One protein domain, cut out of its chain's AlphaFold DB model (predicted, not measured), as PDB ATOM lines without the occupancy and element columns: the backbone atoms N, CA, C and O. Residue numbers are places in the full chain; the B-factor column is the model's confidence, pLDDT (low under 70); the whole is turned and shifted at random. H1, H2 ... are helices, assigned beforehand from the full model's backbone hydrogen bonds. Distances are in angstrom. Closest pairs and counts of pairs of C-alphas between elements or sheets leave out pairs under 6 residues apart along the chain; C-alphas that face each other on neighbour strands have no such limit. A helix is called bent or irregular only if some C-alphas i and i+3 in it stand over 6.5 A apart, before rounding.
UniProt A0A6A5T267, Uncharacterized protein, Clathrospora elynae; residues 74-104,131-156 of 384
ATOM      1  N   PRO A  74     -30.723 -60.668   5.105       92.75
ATOM      2  CA  PRO A  74     -31.690 -59.664   4.693       92.75
ATOM      3  C   PRO A  74     -31.356 -58.318   5.347       92.75
ATOM      4  O   PRO A  74     -30.616 -58.251   6.335       92.75
ATOM      5  N   ARG A  75     -31.895 -57.236   4.778       90.06
ATOM      6  CA  ARG A  75     -31.522 -55.865   5.141       90.06
ATOM      7  C   ARG A  75     -31.688 -55.594   6.637       90.06
ATOM      8  O   ARG A  75     -30.793 -55.026   7.248       90.06
ATOM      9  N   GLU A  76     -32.772 -56.076   7.224       89.00
ATOM     10  CA  GLU A  76     -33.128 -55.867   8.626       89.00
ATOM     11  C   GLU A  76     -32.084 -56.474   9.573       89.00
ATOM     12  O   GLU A  76     -31.721 -55.867  10.578       89.00
ATOM     13  N   LEU A  77     -31.545 -57.653   9.235       91.81
ATOM     14  CA  LEU A  77     -30.478 -58.276  10.021       91.81
ATOM     15  C   LEU A  77     -29.134 -57.569   9.815       91.81
ATOM     16  O   LEU A  77     -28.343 -57.500  10.755       91.81
ATOM     17  N   ARG A  78     -28.876 -57.006   8.626       92.75
ATOM     18  CA  ARG A  78     -27.683 -56.173   8.404       92.75
ATOM     19  C   ARG A  78     -27.728 -54.899   9.237       92.75
ATOM     20  O   ARG A  78     -26.730 -54.569   9.862       92.75
ATOM     21  N   ASP A  79     -28.879 -54.238   9.313       89.38
ATOM     22  CA  ASP A  79     -29.046 -53.031  10.127       89.38
ATOM     23  C   ASP A  79     -28.784 -53.312  11.619       89.38
ATOM     24  O   ASP A  79     -28.136 -52.507  12.284       89.38
ATOM     25  N   ILE A  80     -29.165 -54.490  12.135       89.75
ATOM     26  CA  ILE A  80     -28.812 -54.917  13.505       89.75
ATOM     27  C   ILE A  80     -27.294 -55.059  13.678       89.75
ATOM     28  O   ILE A  80     -26.752 -54.613  14.693       89.75
ATOM     29  N   VAL A  81     -26.608 -55.664  12.699       91.81
ATOM     30  CA  VAL A  81     -25.140 -55.782  12.703       91.81
ATOM     31  C   VAL A  81     -24.501 -54.394  12.691       91.81
ATOM     32  O   VAL A  81     -23.637 -54.124  13.519       91.81
ATOM     33  N   TYR A  82     -24.950 -53.492  11.816       92.50
ATOM     34  CA  TYR A  82     -24.419 -52.132  11.745       92.50
ATOM     35  C   TYR A  82     -24.663 -51.343  13.029       92.50
ATOM     36  O   TYR A  82     -23.754 -50.665  13.493       92.50
ATOM     37  N   MET A  83     -25.834 -51.475  13.654       87.88
ATOM     38  CA  MET A  83     -26.078 -50.864  14.961       87.88
ATOM     39  C   MET A  83     -25.133 -51.406  16.037       87.88
ATOM     40  O   MET A  83     -24.666 -50.634  16.869       87.88
ATOM     41  N   HIS A  84     -24.814 -52.706  16.012       88.81
ATOM     42  CA  HIS A  84     -23.845 -53.294  16.942       88.81
ATOM     43  C   HIS A  84     -22.426 -52.757  16.744       88.81
ATOM     44  O   HIS A  84     -21.720 -52.590  17.731       88.81
ATOM     45  N   LEU A  85     -22.016 -52.434  15.511       89.56
ATOM     46  CA  LEU A  85     -20.704 -51.817  15.262       89.56
ATOM     47  C   LEU A  85     -20.553 -50.453  15.952       89.56
ATOM     48  O   LEU A  85     -19.438 -50.046  16.258       89.56
ATOM     49  N   TRP A  86     -21.664 -49.760  16.209       87.62
ATOM     50  CA  TRP A  86     -21.689 -48.450  16.866       87.62
ATOM     51  C   TRP A  86     -22.067 -48.512  18.347       87.62
ATOM     52  O   TRP A  86     -22.180 -47.468  18.995       87.62
ATOM     53  N   ALA A  87     -22.279 -49.713  18.891       82.31
ATOM     54  CA  ALA A  87     -22.628 -49.886  20.289       82.31
ATOM     55  C   ALA A  87     -21.458 -49.462  21.186       82.31
ATOM     56  O   ALA A  87     -20.309 -49.846  20.977       82.31
ATOM     57  N   THR A  88     -21.756 -48.664  22.208       75.69
ATOM     58  CA  THR A  88     -20.757 -48.258  23.194       75.69
ATOM     59  C   THR A  88     -20.485 -49.406  24.156       75.69
ATOM     60  O   THR A  88     -21.396 -49.847  24.864       75.69
ATOM     61  N   GLU A  89     -19.232 -49.828  24.259       74.69
ATOM     62  CA  GLU A  89     -18.774 -50.708  25.330       74.69
ATOM     63  C   GLU A  89     -18.170 -49.884  26.481       74.69
ATOM     64  O   GLU A  89     -17.897 -48.679  26.366       74.69
ATOM     65  N   THR A  90     -17.955 -50.521  27.635       68.19
ATOM     66  CA  THR A  90     -17.437 -49.869  28.854       68.19
ATOM     67  C   THR A  90     -16.186 -49.029  28.575       68.19
ATOM     68  O   THR A  90     -16.101 -47.885  29.027       68.19
ATOM     69  N   ASN A  91     -15.286 -49.526  27.720       67.88
ATOM     70  CA  ASN A  91     -13.995 -48.895  27.436       67.88
ATOM     71  C   ASN A  91     -13.813 -48.429  25.983       67.88
ATOM     72  O   ASN A  91     -12.775 -47.850  25.685       67.88
ATOM     73  N   GLN A  92     -14.785 -48.652  25.094       73.19
ATOM     74  CA  GLN A  92     -14.666 -48.334  23.665       73.19
ATOM     75  C   GLN A  92     -15.941 -47.654  23.166       73.19
ATOM     76  O   GLN A  92     -17.051 -48.111  23.437       73.19
ATOM     77  N   ASP A  93     -15.780 -46.519  22.492       81.38
ATOM     78  CA  ASP A  93     -16.871 -45.759  21.882       81.38
ATOM     79  C   ASP A  93     -16.482 -45.443  20.431       81.38
ATOM     80  O   ASP A  93     -15.871 -44.401  20.170       81.38
ATOM     81  N   PRO A  94     -16.805 -46.343  19.485       85.38
ATOM     82  CA  PRO A  94     -16.407 -46.184  18.089       85.38
ATOM     83  C   PRO A  94     -17.040 -44.945  17.446       85.38
ATOM     84  O   PRO A  94     -16.468 -44.361  16.527       85.38
ATOM     85  N   SER A  95     -18.201 -44.505  17.943       86.06
ATOM     86  CA  SER A  95     -18.843 -43.274  17.480       86.06
ATOM     87  C   SER A  95     -17.993 -42.062  17.839       86.06
ATOM     88  O   SER A  95     -17.740 -41.206  16.995       86.06
ATOM     89  N   ARG A  96     -17.514 -41.996  19.084       83.19
ATOM     90  CA  ARG A  96     -16.612 -40.930  19.526       83.19
ATOM     91  C   ARG A  96     -15.273 -40.972  18.794       83.19
ATOM     92  O   ARG A  96     -14.783 -39.914  18.418       83.19
ATOM     93  N   GLU A  97     -14.698 -42.157  18.599       84.62
ATOM     94  CA  GLU A  97     -13.442 -42.318  17.854       84.62
ATOM     95  C   GLU A  97     -13.578 -41.817  16.418       84.62
ATOM     96  O   GLU A  97     -12.738 -41.046  15.966       84.62
ATOM     97  N   LEU A  98     -14.672 -42.169  15.731       89.06
ATOM     98  CA  LEU A  98     -14.958 -41.645  14.399       89.06
ATOM     99  C   LEU A  98     -15.111 -40.117  14.412       89.06
ATOM    100  O   LEU A  98     -14.532 -39.441  13.574       89.06
ATOM    101  N   LEU A  99     -15.878 -39.555  15.351       87.88
ATOM    102  CA  LEU A  99     -16.098 -38.105  15.419       87.88
ATOM    103  C   LEU A  99     -14.822 -37.310  15.720       87.88
ATOM    104  O   LEU A  99     -14.752 -36.143  15.342       87.88
ATOM    105  N   TYR A 100     -13.860 -37.916  16.415       83.88
ATOM    106  CA  TYR A 100     -12.629 -37.251  16.829       83.88
ATOM    107  C   TYR A 100     -11.489 -37.439  15.817       83.88
ATOM    108  O   TYR A 100     -10.776 -36.482  15.558       83.88
ATOM    109  N   TRP A 101     -11.329 -38.638  15.245       84.56
ATOM    110  CA  TRP A 101     -10.154 -39.030  14.447       84.56
ATOM    111  C   TRP A 101     -10.459 -39.257  12.960       84.56
ATOM    112  O   TRP A 101      -9.736 -39.974  12.276       84.56
ATOM    113  N   TRP A 102     -11.571 -38.734  12.436       88.00
ATOM    114  CA  TRP A 102     -11.960 -38.963  11.035       88.00
ATOM    115  C   TRP A 102     -10.935 -38.430  10.023       88.00
ATOM    116  O   TRP A 102     -10.834 -38.967   8.926       88.00
ATOM    117  N   ASP A 103     -10.183 -37.392  10.363       84.19
ATOM    118  CA  ASP A 103      -9.108 -36.835   9.539       84.19
ATOM    119  C   ASP A 103      -7.941 -37.822   9.358       84.19
ATOM    120  O   ASP A 103      -7.287 -37.848   8.316       84.19
ATOM    121  N   SER A 104      -7.746 -38.733  10.313       83.25
ATOM    122  CA  SER A 104      -6.709 -39.763  10.249       83.25
ATOM    123  C   SER A 104      -6.986 -40.882   9.230       83.25
ATOM    124  O   SER A 104      -6.194 -41.822   9.147       83.25
ATOM    125  N   PRO A 131      -9.619 -43.842  13.684       80.62
ATOM    126  CA  PRO A 131     -11.034 -44.096  13.547       80.62
ATOM    127  C   PRO A 131     -11.296 -45.591  13.275       80.62
ATOM    128  O   PRO A 131     -10.385 -46.339  12.897       80.62
ATOM    129  N   PRO A 132     -12.539 -46.069  13.464       87.44
ATOM    130  CA  PRO A 132     -12.816 -47.499  13.422       87.44
ATOM    131  C   PRO A 132     -12.565 -48.127  12.041       87.44
ATOM    132  O   PRO A 132     -13.182 -47.764  11.043       87.44
ATOM    133  N   HIS A 133     -11.715 -49.154  11.983       86.19
ATOM    134  CA  HIS A 133     -11.335 -49.842  10.738       86.19
ATOM    135  C   HIS A 133     -12.512 -50.502   9.991       86.19
ATOM    136  O   HIS A 133     -12.423 -50.769   8.794       86.19
ATOM    137  N   PHE A 134     -13.634 -50.777  10.664       88.75
ATOM    138  CA  PHE A 134     -14.807 -51.397  10.039       88.75
ATOM    139  C   PHE A 134     -15.609 -50.445   9.134       88.75
ATOM    140  O   PHE A 134     -16.565 -50.888   8.495       88.75
ATOM    141  N   VAL A 135     -15.244 -49.159   9.068       92.25
ATOM    142  CA  VAL A 135     -15.739 -48.217   8.048       92.25
ATOM    143  C   VAL A 135     -14.682 -47.846   7.004       92.25
ATOM    144  O   VAL A 135     -14.980 -47.088   6.087       92.25
ATOM    145  N   ASP A 136     -13.475 -48.409   7.092       91.19
ATOM    146  CA  ASP A 136     -12.430 -48.217   6.091       91.19
ATOM    147  C   ASP A 136     -12.644 -49.176   4.907       91.19
ATOM    148  O   ASP A 136     -12.576 -50.408   5.039       91.19
ATOM    149  N   GLN A 137     -12.869 -48.625   3.713       91.56
ATOM    150  CA  GLN A 137     -13.071 -49.430   2.510       91.56
ATOM    151  C   GLN A 137     -11.875 -50.329   2.156       91.56
ATOM    152  O   GLN A 137     -12.077 -51.353   1.496       91.56
ATOM    153  N   ALA A 138     -10.661 -50.004   2.611       87.38
ATOM    154  CA  ALA A 138      -9.485 -50.843   2.423       87.38
ATOM    155  C   ALA A 138      -9.621 -52.191   3.150       87.38
ATOM    156  O   ALA A 138      -9.099 -53.195   2.669       87.38
ATOM    157  N   PHE A 139     -10.371 -52.252   4.256       88.44
ATOM    158  CA  PHE A 139     -10.526 -53.467   5.065       88.44
ATOM    159  C   PHE A 139     -11.821 -54.210   4.771       88.44
ATOM    160  O   PHE A 139     -11.812 -55.438   4.692       88.44
ATOM    161  N   VAL A 140     -12.933 -53.489   4.629       91.31
ATOM    162  CA  VAL A 140     -14.270 -54.102   4.529       91.31
ATOM    163  C   VAL A 140     -14.916 -53.946   3.153       91.31
ATOM    164  O   VAL A 140     -15.986 -54.498   2.904       91.31
ATOM    165  N   GLY A 141     -14.278 -53.216   2.235       91.69
ATOM    166  CA  GLY A 141     -14.828 -52.901   0.920       91.69
ATOM    167  C   GLY A 141     -15.880 -51.786   0.948       91.69
ATOM    168  O   GLY A 141     -16.641 -51.621   1.904       91.69
ATOM    169  N   GLY A 142     -15.958 -51.027  -0.149       93.44
ATOM    170  CA  GLY A 142     -16.752 -49.794  -0.206       93.44
ATOM    171  C   GLY A 142     -18.256 -49.974   0.025       93.44
ATOM    172  O   GLY A 142     -18.888 -49.116   0.634       93.44
ATOM    173  N   TYR A 143     -18.856 -51.095  -0.400       93.75
ATOM    174  CA  TYR A 143     -20.298 -51.314  -0.207       93.75
ATOM    175  C   TYR A 143     -20.661 -51.489   1.273       93.75
ATOM    176  O   TYR A 143     -21.604 -50.861   1.750       93.75
ATOM    177  N   PHE A 144     -19.892 -52.301   2.006       95.00
ATOM    178  CA  PHE A 144     -20.116 -52.515   3.435       95.00
ATOM    179  C   PHE A 144     -19.823 -51.247   4.234       95.00
ATOM    180  O   PHE A 144     -20.671 -50.829   5.018       95.00
ATOM    181  N   ALA A 145     -18.671 -50.610   3.988       95.44
ATOM    182  CA  ALA A 145     -18.293 -49.354   4.636       95.44
ATOM    183  C   ALA A 145     -19.397 -48.296   4.475       95.44
ATOM    184  O   ALA A 145     -19.830 -47.680   5.448       95.44
ATOM    185  N   ARG A 146     -19.948 -48.162   3.261       95.88
ATOM    186  CA  ARG A 146     -21.056 -47.246   2.985       95.88
ATOM    187  C   ARG A 146     -22.344 -47.608   3.726       95.88
ATOM    188  O   ARG A 146     -23.029 -46.699   4.190       95.88
ATOM    189  N   GLU A 147     -22.728 -48.887   3.810       95.31
ATOM    190  CA  GLU A 147     -23.918 -49.288   4.581       95.31
ATOM    191  C   GLU A 147     -23.730 -49.019   6.088       95.31
ATOM    192  O   GLU A 147     -24.639 -48.470   6.716       95.31
ATOM    193  N   ALA A 148     -22.543 -49.293   6.641       95.00
ATOM    194  CA  ALA A 148     -22.210 -49.026   8.042       95.00
ATOM    195  C   ALA A 148     -22.209 -47.521   8.377       95.00
ATOM    196  O   ALA A 148     -22.783 -47.110   9.387       95.00
ATOM    197  N   LEU A 149     -21.636 -46.690   7.501       95.56
ATOM    198  CA  LEU A 149     -21.631 -45.228   7.621       95.56
ATOM    199  C   LEU A 149     -23.027 -44.613   7.450       95.56
ATOM    200  O   LEU A 149     -23.384 -43.675   8.160       95.56
ATOM    201  N   LYS A 150     -23.870 -45.165   6.569       94.06
ATOM    202  CA  LYS A 150     -25.289 -44.773   6.491       94.06
ATOM    203  C   LYS A 150     -26.023 -45.076   7.793       94.06
ATOM    204  O   LYS A 150     -26.758 -44.220   8.274       94.06
ATOM    205  N   CYS A 151     -25.788 -46.251   8.379       92.38
ATOM    206  CA  CYS A 151     -26.341 -46.580   9.688       92.38
ATOM    207  C   CYS A 151     -25.877 -45.572  10.749       92.38
ATOM    208  O   CYS A 151     -26.714 -45.063  11.489       92.38
ATOM    209  N   PHE A 152     -24.585 -45.218  10.777       91.88
ATOM    210  CA  PHE A 152     -24.058 -44.178  11.668       91.88
ATOM    211  C   PHE A 152     -24.788 -42.845  11.485       91.88
ATOM    212  O   PHE A 152     -25.344 -42.308  12.437       91.88
ATOM    213  N   LYS A 153     -24.861 -42.344  10.247       90.50
ATOM    214  CA  LYS A 153     -25.571 -41.108   9.877       90.50
ATOM    215  C   LYS A 153     -27.024 -41.090  10.357       90.50
ATOM    216  O   LYS A 153     -27.562 -40.035  10.709       90.50
ATOM    217  N   ASP A 154     -27.677 -42.247  10.342       85.94
ATOM    218  CA  ASP A 154     -29.070 -42.387  10.738       85.94
ATOM    219  C   ASP A 154     -29.278 -42.500  12.248       85.94
ATOM    220  O   ASP A 154     -30.406 -42.277  12.684       85.94
ATOM    221  N   ILE A 155     -28.250 -42.776  13.051       82.81
ATOM    222  CA  ILE A 155     -28.371 -42.873  14.517       82.81
ATOM    223  C   ILE A 155     -27.670 -41.725  15.251       82.81
ATOM    224  O   ILE A 155     -28.148 -41.284  16.299       82.81
ATOM    225  N   VAL A 156     -26.571 -41.206  14.699       85.56
ATOM    226  CA  VAL A 156     -25.735 -40.189  15.341       85.56
ATOM    227  C   VAL A 156     -26.562 -38.943  15.643       85.56
ATOM    228  O   VAL A 156     -27.307 -38.447  14.798       85.56
TER     229      VAL A 156
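This is residues 74 to 104 and 131 to 156 of the 384 residues of an uncharacterized protein of Clathrospora elynae (UniProt A0A6A5T267). Two helices, H4 and H1, pack on each other about perpendicular, and the uneven helix H2 stands off to one side of this pair, past the loop of residues 86 to 93. The short H3 makes a corner with the first part of H4, and contacts between the helices are few. The printed part has 57 residues with four named helices, in the order H1, H2, H3, H4, and no named strand; the class is all helix, with 40 residues in the helices. The whole is compact, with a radius of gyration of the C-alphas of 11.0 A, and spans 31 by 26 by 17 A.

H4, the longest helix, holds residues 142 to 155 and is 20.0 A long, from C-alpha 142 at (-16.752, -49.794, -0.206) to C-alpha 155 at (-28.371, -42.873, 14.517). H1 holds residues 75 to 85 and is 15.4 A long, beginning with C-alpha 75 at (-31.522, -55.865, 5.141). H2 holds residues 94 to 104 and is 14.0 A long; it is irregular, with the C-alphas of Tyr 100 and Asp 103 8.1 A apart. H3 is residues 137 to 140, 5.2 A from first to last C-alpha.

H4 touches H1 with residues 147 to 152 alone; their closest C-alphas, those of Ala 148 and Tyr 82, are 5.3 A apart. The lines of H1 and H4 are about perpendicular, at 77 degrees. H4 and H3 only just touch, with 3 pairs of C-alphas within 8 A, and touch only at the corner by their link, H4 with residues 143 to 145 alone; the closest C-alphas are those of Gln 137 and Ala 145, 5.6 A apart. H2 and H4 are close but not clearly touching, the closest C-alphas being those of Ser 95 and Phe 152, 7.9 A apart; they run opposite ways at a steep tilt of 55 degrees. H2 and H1 are close but not clearly touching, with the closest C-alphas, those of Pro 94 and Leu 85, 7.6 A apart, and are about perpendicular at 78 degrees. H3 is apart from H1 and from H2. In H1 and H4 every O i to N i+4 pair is within hydrogen-bond range; in H2 it is 5 of 7, and H3 is too short for such a pair.

The two C-alphas farthest apart, those of Pro 74 and Asp 103, are 32.5 A from each other. Residues 105 to 130 are not printed, and C-alphas 104 and 131 are 7.0 A apart across this cut, which falls in the link from H2 to H3. Of the links that are printed whole, H3 to H4 is tight and H1 to H2 is short. The mean pLDDT of the printed part is 87.7, and residues 90 to 91 of this predicted model are under 70.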